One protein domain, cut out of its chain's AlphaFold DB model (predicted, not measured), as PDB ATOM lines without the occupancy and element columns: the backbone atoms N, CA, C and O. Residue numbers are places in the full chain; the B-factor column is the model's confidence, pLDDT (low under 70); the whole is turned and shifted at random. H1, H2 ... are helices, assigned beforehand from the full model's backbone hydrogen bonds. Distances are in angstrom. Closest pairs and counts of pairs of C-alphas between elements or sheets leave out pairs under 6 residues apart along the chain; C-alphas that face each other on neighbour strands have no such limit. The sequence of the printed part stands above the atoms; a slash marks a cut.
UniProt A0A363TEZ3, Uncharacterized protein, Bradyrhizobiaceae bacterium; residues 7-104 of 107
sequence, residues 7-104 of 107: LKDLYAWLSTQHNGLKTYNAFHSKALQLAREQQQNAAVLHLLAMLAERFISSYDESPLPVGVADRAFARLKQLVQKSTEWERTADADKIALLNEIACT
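AT A GLANCE: This is residues 7 to 104 of the 107 residues of an uncharacterized protein of Bradyrhizobiaceae bacterium (UniProt A0A363TEZ3). Five helices run lengthwise in an elongated bundle, set round its long axis in the order H1, H2, H3, H5, H4. The 98 printed residues have these five named helices, H1 to H5 along the chain, and no named strand: all helix. The whole is compact, with a radius of gyration of the C-alphas of 13.1 A and spans of 39 by 24 by 22 A.

IN THESE COORDINATES: H1, residues 7 to 15, begins at C-alpha 7 (167.679, 125.298, 143.371). H2 is residues 21 to 37, 24.8 A; H3 42 to 57, 22.1 A; H4 66 to 83, 26.0 A. H5, 91 to 103, ends at C-alpha 103 (164.138, 139.094, 129.128).

HOW THE PARTS SIT: H1 touches residues 77 to 83 of H4, closest C-alphas Tyr 11 and Val 80, 5.9 A. H2 and H3, a helical hairpin, touch at Ala 35 and Ala 42, their closest C-alphas, 4.1 A. H3, H4 and H5 form an up-and-down bundle, each running against the one before. O i to N i+4 pairs are within hydrogen-bond range throughout H1, H2, H3 and H5, and 13 of 14 in H4.

THE WHOLE: The printed part has no cut and no long link; no printed residue is under pLDDT 70.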
ATOM      1  N   LEU A   7     167.167 124.019 143.885       90.69
ATOM      2  CA  LEU A   7     167.679 125.298 143.371       90.69
ATOM      3  C   LEU A   7     168.967 125.726 144.089       90.69
ATOM      4  O   LEU A   7     169.866 126.283 143.452       90.69
ATOM      5  N   LYS A   8     169.088 125.441 145.392       92.12
ATOM      6  CA  LYS A   8     170.328 125.664 146.148       92.12
ATOM      7  C   LYS A   8     171.410 124.684 145.721       92.12
ATOM      8  O   LYS A   8     172.548 125.109 145.551       92.12
ATOM      9  N   ASP A   9     171.064 123.429 145.465       91.44
ATOM     10  CA  ASP A   9     172.004 122.429 144.961       91.44
ATOM     11  C   ASP A   9     172.475 122.768 143.543       91.44
ATOM     12  O   ASP A   9     173.669 122.686 143.243       91.44
ATOM     13  N   LEU A  10     171.575 123.255 142.682       94.06
ATOM     14  CA  LEU A  10     171.924 123.776 141.362       94.06
ATOM     15  C   LEU A  10     172.859 124.989 141.471       94.06
ATOM     16  O   LEU A  10     173.846 125.065 140.736       94.06
ATOM     17  N   TYR A  11     172.591 125.914 142.398       95.62
ATOM     18  CA  TYR A  11     173.453 127.069 142.661       95.62
ATOM     19  C   TYR A  11     174.832 126.666 143.201       95.62
ATOM     20  O   TYR A  11     175.858 127.176 142.738       95.62
ATOM     21  N   ALA A  12     174.872 125.742 144.161       95.19
ATOM     22  CA  ALA A  12     176.097 125.229 144.757       95.19
ATOM     23  C   ALA A  12     176.945 124.512 143.703       95.19
ATOM     24  O   ALA A  12     178.129 124.817 143.554       95.19
ATOM     25  N   TRP A  13     176.323 123.642 142.901       96.25
ATOM     26  CA  TRP A  13     176.975 123.009 141.761       96.25
ATOM     27  C   TRP A  13     177.528 124.063 140.802       96.25
ATOM     28  O   TRP A  13     178.728 124.048 140.530       96.25
ATOM     29  N   LEU A  14     176.707 125.019 140.353       96.69
ATOM     30  CA  LEU A  14     177.116 126.058 139.407       96.69
ATOM     31  C   LEU A  14     178.293 126.888 139.939       96.69
ATOM     32  O   LEU A  14     179.206 127.212 139.186       96.69
ATOM     33  N   SER A  15     178.319 127.178 141.238       95.81
ATOM     34  CA  SER A  15     179.379 127.962 141.885       95.81
ATOM     35  C   SER A  15     180.756 127.290 141.852       95.81
ATOM     36  O   SER A  15     181.766 127.979 141.974       95.81
ATOM     37  N   THR A  16     180.811 125.970 141.648       95.19
ATOM     38  CA  THR A  16     182.069 125.213 141.489       95.19
ATOM     39  C   THR A  16     182.547 125.124 140.038       95.19
ATOM     40  O   THR A  16     183.670 124.689 139.780       95.19
ATOM     41  N   GLN A  17     181.710 125.512 139.072       95.88
ATOM     42  CA  GLN A  17     182.013 125.359 137.654       95.88
ATOM     43  C   GLN A  17     182.810 126.543 137.098       95.88
ATOM     44  O   GLN A  17     182.865 127.626 137.675       95.88
ATOM     45  N   HIS A  18     183.435 126.325 135.943       91.44
ATOM     46  CA  HIS A  18     184.116 127.374 135.179       91.44
ATOM     47  C   HIS A  18     183.165 127.977 134.133       91.44
ATOM     48  O   HIS A  18     182.182 127.354 133.740       91.44
ATOM     49  N   ASN A  19     183.471 129.168 133.634       88.81
ATOM     50  CA  ASN A  19     182.621 129.972 132.742       88.81
ATOM     51  C   ASN A  19     182.556 129.495 131.266       88.81
ATOM     52  O   ASN A  19     182.171 130.264 130.388       88.81
ATOM     53  N   GLY A  20     182.930 128.247 130.961       91.12
ATOM     54  CA  GLY A  20     182.969 127.716 129.591       91.12
ATOM     55  C   GLY A  20     181.632 127.149 129.087       91.12
ATOM     56  O   GLY A  20     180.788 126.731 129.873       91.12
ATOM     57  N   LEU A  21     181.462 127.036 127.761       91.38
ATOM     58  CA  LEU A  21     180.222 126.548 127.114       91.38
ATOM     59  C   LEU A  21     179.764 125.151 127.577       91.38
ATOM     60  O   LEU A  21     178.568 124.861 127.606       91.38
ATOM     61  N   LYS A  22     180.695 124.280 127.991       92.50
ATOM     62  CA  LYS A  22     180.358 122.965 128.569       92.50
ATOM     63  C   LYS A  22     179.538 123.092 129.857       92.50
ATOM     64  O   LYS A  22     178.651 122.278 130.094       92.50
ATOM     65  N   THR A  23     179.800 124.124 130.655       94.94
ATOM     66  CA  THR A  23     179.066 124.404 131.890       94.94
ATOM     67  C   THR A  23     177.628 124.798 131.600       94.94
ATOM     68  O   THR A  23     176.729 124.294 132.262       94.94
ATOM     69  N   TYR A  24     177.388 125.635 130.587       95.69
ATOM     70  CA  TYR A  24     176.032 126.026 130.189       95.69
ATOM     71  C   TYR A  24     175.230 124.829 129.673       95.69
ATOM     72  O   TYR A  24     174.071 124.674 130.048       95.69
ATOM     73  N   ASN A  25     175.854 123.940 128.890       95.31
ATOM     74  CA  ASN A  25     175.220 122.697 128.439       95.31
ATOM     75  C   ASN A  25     174.827 121.805 129.627       95.31
ATOM     76  O   ASN A  25     173.681 121.376 129.741       95.31
ATOM     77  N   ALA A  26     175.763 121.574 130.554       97.06
ATOM     78  CA  ALA A  26     175.494 120.787 131.754       97.06
ATOM     79  C   ALA A  26     174.421 121.434 132.648       97.06
ATOM     80  O   ALA A  26     173.573 120.733 133.195       97.06
ATOM     81  N   PHE A  27     174.435 122.765 132.769       97.75
ATOM     82  CA  PHE A  27     173.434 123.530 133.506       97.75
ATOM     83  C   PHE A  27     172.047 123.377 132.880       97.75
ATOM     84  O   PHE A  27     171.102 123.062 133.595       97.75
ATOM     85  N   HIS A  28     171.930 123.530 131.557       97.31
ATOM     86  CA  HIS A  28     170.680 123.350 130.824       97.31
ATOM     87  C   HIS A  28     170.084 121.958 131.075       97.31
ATOM     88  O   HIS A  28     168.932 121.843 131.495       97.31
ATOM     89  N   SER A  29     170.880 120.895 130.905       97.00
ATOM     90  CA  SER A  29     170.411 119.526 131.146       97.00
ATOM     91  C   SER A  29     169.982 119.300 132.599       97.00
ATOM     92  O   SER A  29     168.930 118.706 132.832       97.00
ATOM     93  N   LYS A  30     170.754 119.800 133.576       96.38
ATOM     94  CA  LYS A  30     170.412 119.705 135.005       96.38
ATOM     95  C   LYS A  30     169.121 120.449 135.331       96.38
ATOM     96  O   LYS A  30     168.251 119.881 135.978       96.38
ATOM     97  N   ALA A  31     168.965 121.681 134.855       96.06
ATOM     98  CA  ALA A  31     167.772 122.484 135.099       96.06
ATOM     99  C   ALA A  31     166.509 121.823 134.516       96.06
ATOM    100  O   ALA A  31     165.491 121.750 135.200       96.06
ATOM    101  N   LEU A  32     166.579 121.261 133.301       96.00
ATOM    102  CA  LEU A  32     165.454 120.519 132.716       96.00
ATOM    103  C   LEU A  32     165.143 119.214 133.448       96.00
ATOM    104  O   LEU A  32     163.977 118.828 133.530       96.00
ATOM    105  N   GLN A  33     166.160 118.519 133.958       94.56
ATOM    106  CA  GLN A  33     165.943 117.334 134.778       94.56
ATOM    107  C   GLN A  33     165.177 117.701 136.055       94.56
ATOM    108  O   GLN A  33     164.116 117.135 136.306       94.56
ATOM    109  N   LEU A  34     165.655 118.707 136.790       92.81
ATOM    110  CA  LEU A  34     165.002 119.194 138.007       92.81
ATOM    111  C   LEU A  34     163.569 119.678 137.731       92.81
ATOM    112  O   LEU A  34     162.657 119.397 138.503       92.81
ATOM    113  N   ALA A  35     163.332 120.344 136.595       92.19
ATOM    114  CA  ALA A  35     161.998 120.815 136.217       92.19
ATOM    115  C   ALA A  35     160.989 119.670 136.013       92.19
ATOM    116  O   ALA A  35     159.802 119.835 136.290       92.19
ATOM    117  N   ARG A  36     161.449 118.504 135.537       90.62
ATOM    118  CA  ARG A  36     160.608 117.303 135.379       90.62
ATOM    119  C   ARG A  36     160.290 116.643 136.714       90.62
ATOM    120  O   ARG A  36     159.229 116.042 136.855       90.62
ATOM    121  N   GLU A  37     161.212 116.737 137.663       88.25
ATOM    122  CA  GLU A  37     161.096 116.135 138.991       88.25
ATOM    123  C   GLU A  37     160.263 117.017 139.947       88.25
ATOM    124  O   GLU A  37     159.598 116.485 140.836       88.25
ATOM    125  N   GLN A  38     160.215 118.340 139.724       75.94
ATOM    126  CA  GLN A  38     159.530 119.301 140.597       75.94
ATOM    127  C   GLN A  38     158.549 120.238 139.872       75.94
ATOM    128  O   GLN A  38     158.937 121.265 139.312       75.94
ATOM    129  N   GLN A  39     157.240 119.993 140.005       74.62
ATOM    130  CA  GLN A  39     156.216 120.886 139.435       74.62
ATOM    131  C   GLN A  39     156.229 122.311 140.019       74.62
ATOM    132  O   GLN A  39     155.900 123.254 139.304       74.62
ATOM    133  N   GLN A  40     156.625 122.498 141.285       82.81
ATOM    134  CA  GLN A  40     156.541 123.799 141.970       82.81
ATOM    135  C   GLN A  40     157.583 124.822 141.483       82.81
ATOM    136  O   GLN A  40     157.307 126.022 141.457       82.81
ATOM    137  N   ASN A  41     158.751 124.343 141.046       88.25
ATOM    138  CA  ASN A  41     159.865 125.164 140.562       88.25
ATOM    139  C   ASN A  41     160.073 125.039 139.042       88.25
ATOM    140  O   ASN A  41     160.976 125.660 138.479       88.25
ATOM    141  N   ALA A  42     159.228 124.262 138.355       91.75
ATOM    142  CA  ALA A  42     159.390 123.943 136.940       91.75
ATOM    143  C   ALA A  42     159.505 125.192 136.055       91.75
ATOM    144  O   ALA A  42     160.362 125.239 135.177       91.75
ATOM    145  N   ALA A  43     158.688 126.223 136.297       93.62
ATOM    146  CA  ALA A  43     158.693 127.436 135.479       93.62
ATOM    147  C   ALA A  43     160.042 128.175 135.530       93.62
ATOM    148  O   ALA A  43     160.618 128.477 134.484       93.62
ATOM    149  N   VAL A  44     160.575 128.425 136.731       95.00
ATOM    150  CA  VAL A  44     161.864 129.115 136.889       95.00
ATOM    151  C   VAL A  44     163.016 128.267 136.343       95.00
ATOM    152  O   VAL A  44     163.883 128.787 135.645       95.00
ATOM    153  N   LEU A  45     162.983 126.947 136.560       95.75
ATOM    154  CA  LEU A  45     163.981 126.015 136.031       95.75
ATOM    155  C   LEU A  45     163.968 125.957 134.495       95.75
ATOM    156  O   LEU A  45     165.031 125.973 133.877       95.75
ATOM    157  N   HIS A  46     162.789 125.959 133.867       96.88
ATOM    158  CA  HIS A  46     162.664 126.014 132.411       96.88
ATOM    159  C   HIS A  46     163.211 127.318 131.835       96.88
ATOM    160  O   HIS A  46     163.968 127.280 130.866       96.88
ATOM    161  N   LEU A  47     162.886 128.466 132.434       97.62
ATOM    162  CA  LEU A  47     163.402 129.753 131.964       97.62
ATOM    163  C   LEU A  47     164.925 129.848 132.106       97.62
ATOM    164  O   LEU A  47     165.598 130.325 131.195       97.62
ATOM    165  N   LEU A  48     165.483 129.342 133.207       97.69
ATOM    166  CA  LEU A  48     166.930 129.250 133.392       97.69
ATOM    167  C   LEU A  48     167.579 128.335 132.339       97.69
ATOM    168  O   LEU A  48     168.611 128.692 131.766       97.69
ATOM    169  N   ALA A  49     166.973 127.180 132.048       97.56
ATOM    170  CA  ALA A  49     167.459 126.271 131.014       97.56
ATOM    171  C   ALA A  49     167.439 126.924 129.622       97.56
ATOM    172  O   ALA A  49     168.423 126.820 128.888       97.56
ATOM    173  N   MET A  50     166.359 127.632 129.282       97.56
ATOM    174  CA  MET A  50     166.231 128.370 128.022       97.56
ATOM    175  C   MET A  50     167.250 129.509 127.917       97.56
ATOM    176  O   MET A  50     167.814 129.733 126.849       97.56
ATOM    177  N   LEU A  51     167.525 130.220 129.014       97.75
ATOM    178  CA  LEU A  51     168.547 131.266 129.046       97.75
ATOM    179  C   LEU A  51     169.935 130.703 128.699       97.75
ATOM    180  O   LEU A  51     170.660 131.293 127.897       97.75
ATOM    181  N   ALA A  52     170.289 129.549 129.272       96.56
ATOM    182  CA  ALA A  52     171.548 128.872 128.971       96.56
ATOM    183  C   ALA A  52     171.597 128.347 127.528       96.56
ATOM    184  O   ALA A  52     172.619 128.507 126.866       96.56
ATOM    185  N   GLU A  53     170.498 127.780 127.024       96.19
ATOM    186  CA  GLU A  53     170.377 127.316 125.636       96.19
ATOM    187  C   GLU A  53     170.592 128.453 124.637       96.19
ATOM    188  O   GLU A  53     171.454 128.350 123.771       96.19
ATOM    189  N   ARG A  54     169.894 129.583 124.808       95.06
ATOM    190  CA  ARG A  54     170.058 130.769 123.951       95.06
ATOM    191  C   ARG A  54     171.498 131.273 123.935       95.06
ATOM    192  O   ARG A  54     172.001 131.667 122.882       95.06
ATOM    193  N   PHE A  55     172.164 131.254 125.090       94.69
ATOM    194  CA  PHE A  55     173.571 131.622 125.175       94.69
ATOM    195  C   PHE A  55     174.455 130.642 124.398       94.69
ATOM    196  O   PHE A  55     175.259 131.089 123.593       94.69
ATOM    197  N   ILE A  56     174.275 129.327 124.569       93.56
ATOM    198  CA  ILE A  56     175.024 128.304 123.817       93.56
ATOM    199  C   ILE A  56     174.838 128.495 122.310       93.56
ATOM    200  O   ILE A  56     175.830 128.573 121.589       93.56
ATOM    201  N   SER A  57     173.593 128.641 121.851       92.19
ATOM    202  CA  SER A  57     173.260 128.794 120.431       92.19
ATOM    203  C   SER A  57     173.853 130.056 119.800       92.19
ATOM    204  O   SER A  57     174.051 130.095 118.593       92.19
ATOM    205  N   SER A  58     174.172 131.080 120.597       91.38
ATOM    206  CA  SER A  58     174.823 132.307 120.110       91.38
ATOM    207  C   SER A  58     176.311 132.111 119.778       91.38
ATOM    208  O   SER A  58     176.912 132.971 119.137       91.38
ATOM    209  N   TYR A  59     176.910 130.998 120.216       88.31
ATOM    210  CA  TYR A  59     178.320 130.655 119.995       88.31
ATOM    211  C   TYR A  59     178.497 129.277 119.356       88.31
ATOM    212  O   TYR A  59     179.616 128.758 119.325       88.31
ATOM    213  N   ASP A  60     177.420 128.679 118.846       74.06
ATOM    214  CA  ASP A  60     177.536 127.504 117.996       74.06
ATOM    215  C   ASP A  60     178.385 127.936 116.787       74.06
ATOM    216  O   ASP A  60     178.053 128.905 116.112       74.06
ATOM    217  N   GLU A  61     179.548 127.309 116.595       72.56
ATOM    218  CA  GLU A  61     180.578 127.643 115.586       72.56
ATOM    219  C   GLU A  61     181.590 128.771 115.904       72.56
ATOM    220  O   GLU A  61     182.521 128.973 115.122       72.56
ATOM    221  N   SER A  62     181.513 129.470 117.047       77.94
ATOM    222  CA  SER A  62     182.484 130.530 117.407       77.94
ATOM    223  C   SER A  62     183.042 130.402 118.831       77.94
ATOM    224  O   SER A  62     182.308 130.088 119.766       77.94
ATOM    225  N   PRO A  63     184.344 130.668 119.060       79.94
ATOM    226  CA  PRO A  63     184.903 130.619 120.404       79.94
ATOM    227  C   PRO A  63     184.301 131.720 121.285       79.94
ATOM    228  O   PRO A  63     184.248 132.887 120.897       79.94
ATOM    229  N   LEU A  64     183.902 131.351 122.505       83.44
ATOM    230  CA  LEU A  64     183.384 132.290 123.498       83.44
ATOM    231  C   LEU A  64     184.484 133.286 123.921       83.44
ATOM    232  O   LEU A  64     185.507 132.857 124.470       83.44
ATOM    233  N   PRO A  65     184.301 134.607 123.732       87.19
ATOM    234  CA  PRO A  65     185.283 135.590 124.176       87.19
ATOM    235  C   PRO A  65     185.409 135.599 125.704       87.19
ATOM    236  O   PRO A  65     184.403 135.656 126.410       87.19
ATOM    237  N   VAL A  66     186.642 135.625 126.228       80.75
ATOM    238  CA  VAL A  66     186.920 135.564 127.682       80.75
ATOM    239  C   VAL A  66     186.150 136.634 128.464       80.75
ATOM    240  O   VAL A  66     185.515 136.334 129.469       80.75
ATOM    241  N   GLY A  67     186.120 137.874 127.959       84.44
ATOM    242  CA  GLY A  67     185.397 138.966 128.618       84.44
ATOM    243  C   GLY A  67     183.875 138.784 128.651       84.44
ATOM    244  O   GLY A  67     183.223 139.328 129.540       84.44
ATOM    245  N   VAL A  68     183.303 138.028 127.709       90.19
ATOM    246  CA  VAL A  68     181.875 137.683 127.717       90.19
ATOM    247  C   VAL A  68     181.622 136.521 128.672       90.19
ATOM    248  O   VAL A  68     180.677 136.584 129.453       90.19
ATOM    249  N   ALA A  69     182.505 135.517 128.689       89.44
ATOM    250  CA  ALA A  69     182.397 134.350 129.562       89.44
ATOM    251  C   ALA A  69     182.238 134.732 131.044       89.44
ATOM    252  O   ALA A  69     181.319 134.250 131.706       89.44
ATOM    253  N   ASP A  70     183.084 135.633 131.556       91.31
ATOM    254  CA  ASP A  70     183.027 136.068 132.957       91.31
ATOM    255  C   ASP A  70     181.715 136.773 133.307       91.31
ATOM    256  O   ASP A  70     181.081 136.454 134.318       91.31
ATOM    257  N   ARG A  71     181.278 137.713 132.460       94.19
ATOM    258  CA  ARG A  71     180.047 138.481 132.695       94.19
ATOM    259  C   ARG A  71     178.808 137.599 132.592       94.19
ATOM    260  O   ARG A  71     177.970 137.641 133.491       94.19
ATOM    261  N   ALA A  72     178.731 136.776 131.547       95.62
ATOM    262  CA  ALA A  72     177.666 135.802 131.342       95.62
ATOM    263  C   ALA A  72     177.532 134.875 132.555       95.62
ATOM    264  O   ALA A  72     176.442 134.678 133.094       95.62
ATOM    265  N   PHE A  73     178.663 134.364 133.050       95.31
ATOM    266  CA  PHE A  73     178.667 133.404 134.144       95.31
ATOM    267  C   PHE A  73     178.295 134.045 135.481       95.31
ATOM    268  O   PHE A  73     177.534 133.468 136.260       95.31
ATOM    269  N   ALA A  74     178.782 135.259 135.750       95.31
ATOM    270  CA  ALA A  74     178.373 136.028 136.920       95.31
ATOM    271  C   ALA A  74     176.867 136.329 136.896       95.31
ATOM    272  O   ALA A  74     176.187 136.147 137.910       95.31
ATOM    273  N   ARG A  75     176.332 136.720 135.732       96.81
ATOM    274  CA  ARG A  75     174.908 137.019 135.558       96.81
ATOM    275  C   ARG A  75     174.035 135.778 135.742       96.81
ATOM    276  O   ARG A  75     173.042 135.849 136.462       96.81
ATOM    277  N   LEU A  76     174.429 134.640 135.169       97.50
ATOM    278  CA  LEU A  76     173.732 133.371 135.376       97.50
ATOM    279  C   LEU A  76     173.715 132.986 136.862       97.50
ATOM    280  O   LEU A  76     172.647 132.716 137.407       97.50
ATOM    281  N   LYS A  77     174.869 133.030 137.548       97.00
ATOM    282  CA  LYS A  77     174.947 132.733 138.989       97.00
ATOM    283  C   LYS A  77     174.030 133.625 139.817       97.00
ATOM    284  O   LYS A  77     173.343 133.114 140.691       97.00
ATOM    285  N   GLN A  78     173.979 134.924 139.525       96.94
ATOM    286  CA  GLN A  78     173.100 135.856 140.231       96.94
ATOM    287  C   GLN A  78     171.619 135.475 140.083       96.94
ATOM    288  O   GLN A  78     170.878 135.500 141.063       96.94
ATOM    289  N   LEU A  79     171.173 135.121 138.874       97.00
ATOM    290  CA  LEU A  79     169.781 134.730 138.626       97.00
ATOM    291  C   LEU A  79     169.420 133.417 139.330       97.00
ATOM    292  O   LEU A  79     168.353 133.311 139.937       97.00
ATOM    293  N   VAL A  80     170.329 132.440 139.314       96.38
ATOM    294  CA  VAL A  80     170.140 131.175 140.035       96.38
ATOM    295  C   VAL A  80     170.126 131.418 141.546       96.38
ATOM    296  O   VAL A  80     169.245 130.906 142.226       96.38
ATOM    297  N   GLN A  81     171.017 132.269 142.065       95.56
ATOM    298  CA  GLN A  81     171.045 132.651 143.478       95.56
ATOM    299  C   GLN A  81     169.723 133.287 143.920       95.56
ATOM    300  O   GLN A  81     169.148 132.853 144.912       95.56
ATOM    301  N   LYS A  82     169.204 134.268 143.170       94.12
ATOM    302  CA  LYS A  82     167.887 134.874 143.443       94.12
ATOM    303  C   LYS A  82     166.773 133.826 143.482       94.12
ATOM    304  O   LYS A  82     165.863 133.913 144.298       94.12
ATOM    305  N   SER A  83     166.869 132.817 142.619       93.12
ATOM    306  CA  SER A  83     165.896 131.727 142.555       93.12
ATOM    307  C   SER A  83     165.988 130.786 143.764       93.12
ATOM    308  O   SER A  83     165.025 130.099 144.057       93.12
ATOM    309  N   THR A  84     167.084 130.760 144.527       92.12
ATOM    310  CA  THR A  84     167.180 129.886 145.715       92.12
ATOM    311  C   THR A  84     166.218 130.255 146.846       92.12
ATOM    312  O   THR A  84     165.920 129.418 147.695       92.12
ATOM    313  N   GLU A  85     165.708 131.486 146.858       87.56
ATOM    314  CA  GLU A  85     164.746 131.964 147.857       87.56
ATOM    315  C   GLU A  85     163.290 131.814 147.388       87.56
ATOM    316  O   GLU A  85     162.377 132.275 148.069       87.56
ATOM    317  N   TRP A  86     163.064 131.136 146.253       84.88
ATOM    318  CA  TRP A  86     161.783 131.068 145.545       84.88
ATOM    319  C   TRP A  86     160.576 130.772 146.436       84.88
ATOM    320  O   TRP A  86     159.553 131.440 146.321       84.88
ATOM    321  N   GLU A  87     160.685 129.816 147.358       82.06
ATOM    322  CA  GLU A  87     159.580 129.437 148.248       82.06
ATOM    323  C   GLU A  87     159.181 130.535 149.241       82.06
ATOM    324  O   GLU A  87     158.025 130.604 149.656       82.06
ATOM    325  N   ARG A  88     160.124 131.408 149.609       84.31
ATOM    326  CA  ARG A  88     159.927 132.506 150.568       84.31
ATOM    327  C   ARG A  88     159.563 133.824 149.886       84.31
ATOM    328  O   ARG A  88     159.144 134.761 150.562       84.31
ATOM    329  N   THR A  89     159.713 133.893 148.569       85.19
ATOM    330  CA  THR A  89     159.425 135.072 147.753       85.19
ATOM    331  C   THR A  89     157.916 135.264 147.575       85.19
ATOM    332  O   THR A  89     157.177 134.308 147.322       85.19
ATOM    333  N   ALA A  90     157.441 136.508 147.678       90.38
ATOM    334  CA  ALA A  90     156.046 136.846 147.406       90.38
ATOM    335  C   ALA A  90     155.695 136.618 145.925       90.38
ATOM    336  O   ALA A  90     156.547 136.739 145.047       90.38
ATOM    337  N   ASP A  91     154.433 136.323 145.608       89.06
ATOM    338  CA  ASP A  91     154.057 135.937 144.238       89.06
ATOM    339  C   ASP A  91     154.297 137.042 143.194       89.06
ATOM    340  O   ASP A  91     154.696 136.750 142.067       89.06
ATOM    341  N   ALA A  92     154.139 138.316 143.570       90.56
ATOM    342  CA  ALA A  92     154.481 139.443 142.698       90.56
ATOM    343  C   ALA A  92     155.983 139.469 142.355       90.56
ATOM    344  O   ALA A  92     156.356 139.665 141.197       90.56
ATOM    345  N   ASP A  93     156.837 139.197 143.344       92.00
ATOM    346  CA  ASP A  93     158.291 139.169 143.184       92.00
ATOM    347  C   ASP A  93     158.752 137.926 142.405       92.00
ATOM    348  O   ASP A  93     159.689 138.005 141.607       92.00
ATOM    349  N   LYS A  94     158.051 136.792 142.545       93.38
ATOM    350  CA  LYS A  94     158.259 135.598 141.708       93.38
ATOM    351  C   LYS A  94     158.019 135.910 140.235       93.38
ATOM    352  O   LYS A  94     158.863 135.597 139.400       93.38
ATOM    353  N   ILE A  95     156.895 136.551 139.906       94.75
ATOM    354  CA  ILE A  95     156.575 136.936 138.522       94.75
ATOM    355  C   ILE A  95     157.612 137.931 137.989       94.75
ATOM    356  O   ILE A  95     158.077 137.781 136.858       94.75
ATOM    357  N   ALA A  96     158.018 138.913 138.798       95.50
ATOM    358  CA  ALA A  96     159.064 139.857 138.419       95.50
ATOM    359  C   ALA A  96     160.394 139.149 138.106       95.50
ATOM    360  O   ALA A  96     161.026 139.464 137.098       95.50
ATOM    361  N   LEU A  97     160.784 138.150 138.905       95.75
ATOM    362  CA  LEU A  97     161.983 137.347 138.660       95.75
ATOM    363  C   LEU A  97     161.867 136.494 137.387       95.75
ATOM    364  O   LEU A  97     162.818 136.441 136.611       95.75
ATOM    365  N   LEU A  98     160.714 135.867 137.125       96.69
ATOM    366  CA  LEU A  98     160.491 135.128 135.871       96.69
ATOM    367  C   LEU A  98     160.635 136.050 134.657       96.69
ATOM    368  O   LEU A  98     161.315 135.692 133.697       96.69
ATOM    369  N   ASN A  99     160.054 137.249 134.720       97.12
ATOM    370  CA  ASN A  99     160.179 138.251 133.663       97.12
ATOM    371  C   ASN A  99     161.633 138.719 133.496       97.12
ATOM    372  O   ASN A  99     162.112 138.827 132.369       97.12
ATOM    373  N   GLU A 100     162.364 138.941 134.597       97.06
ATOM    374  CA  GLU A 100     163.794 139.274 134.558       97.06
ATOM    375  C   GLU A 100     164.591 138.182 133.829       97.06
ATOM    376  O   GLU A 100     165.398 138.499 132.953       97.06
ATOM    377  N   ILE A 101     164.363 136.904 134.150       97.69
ATOM    378  CA  ILE A 101     165.057 135.776 133.511       97.69
ATOM    379  C   ILE A 101     164.680 135.688 132.028       97.69
ATOM    380  O   ILE A 101     165.571 135.581 131.186       97.69
ATOM    381  N   ALA A 102     163.389 135.777 131.700       96.75
ATOM    382  CA  ALA A 102     162.886 135.657 130.332       96.75
ATOM    383  C   ALA A 102     163.430 136.748 129.394       96.75
ATOM    384  O   ALA A 102     163.697 136.475 128.224       96.75
ATOM    385  N   CYS A 103     163.620 137.967 129.903       96.56
ATOM    386  CA  CYS A 103     164.138 139.094 129.128       96.56
ATOM    387  C   CYS A 103     165.666 139.246 129.187       96.56
ATOM    388  O   CYS A 103     166.210 140.096 128.487       96.56
ATOM    389  N   THR A 104     166.373 138.472 130.017       97.00
ATOM    390  CA  THR A 104     167.838 138.567 130.113       97.00
ATOM    391  C   THR A 104     168.511 137.934 128.889       97.00
ATOM    392  O   THR A 104     168.080 136.905 128.365       97.00
TER     393      THR A 104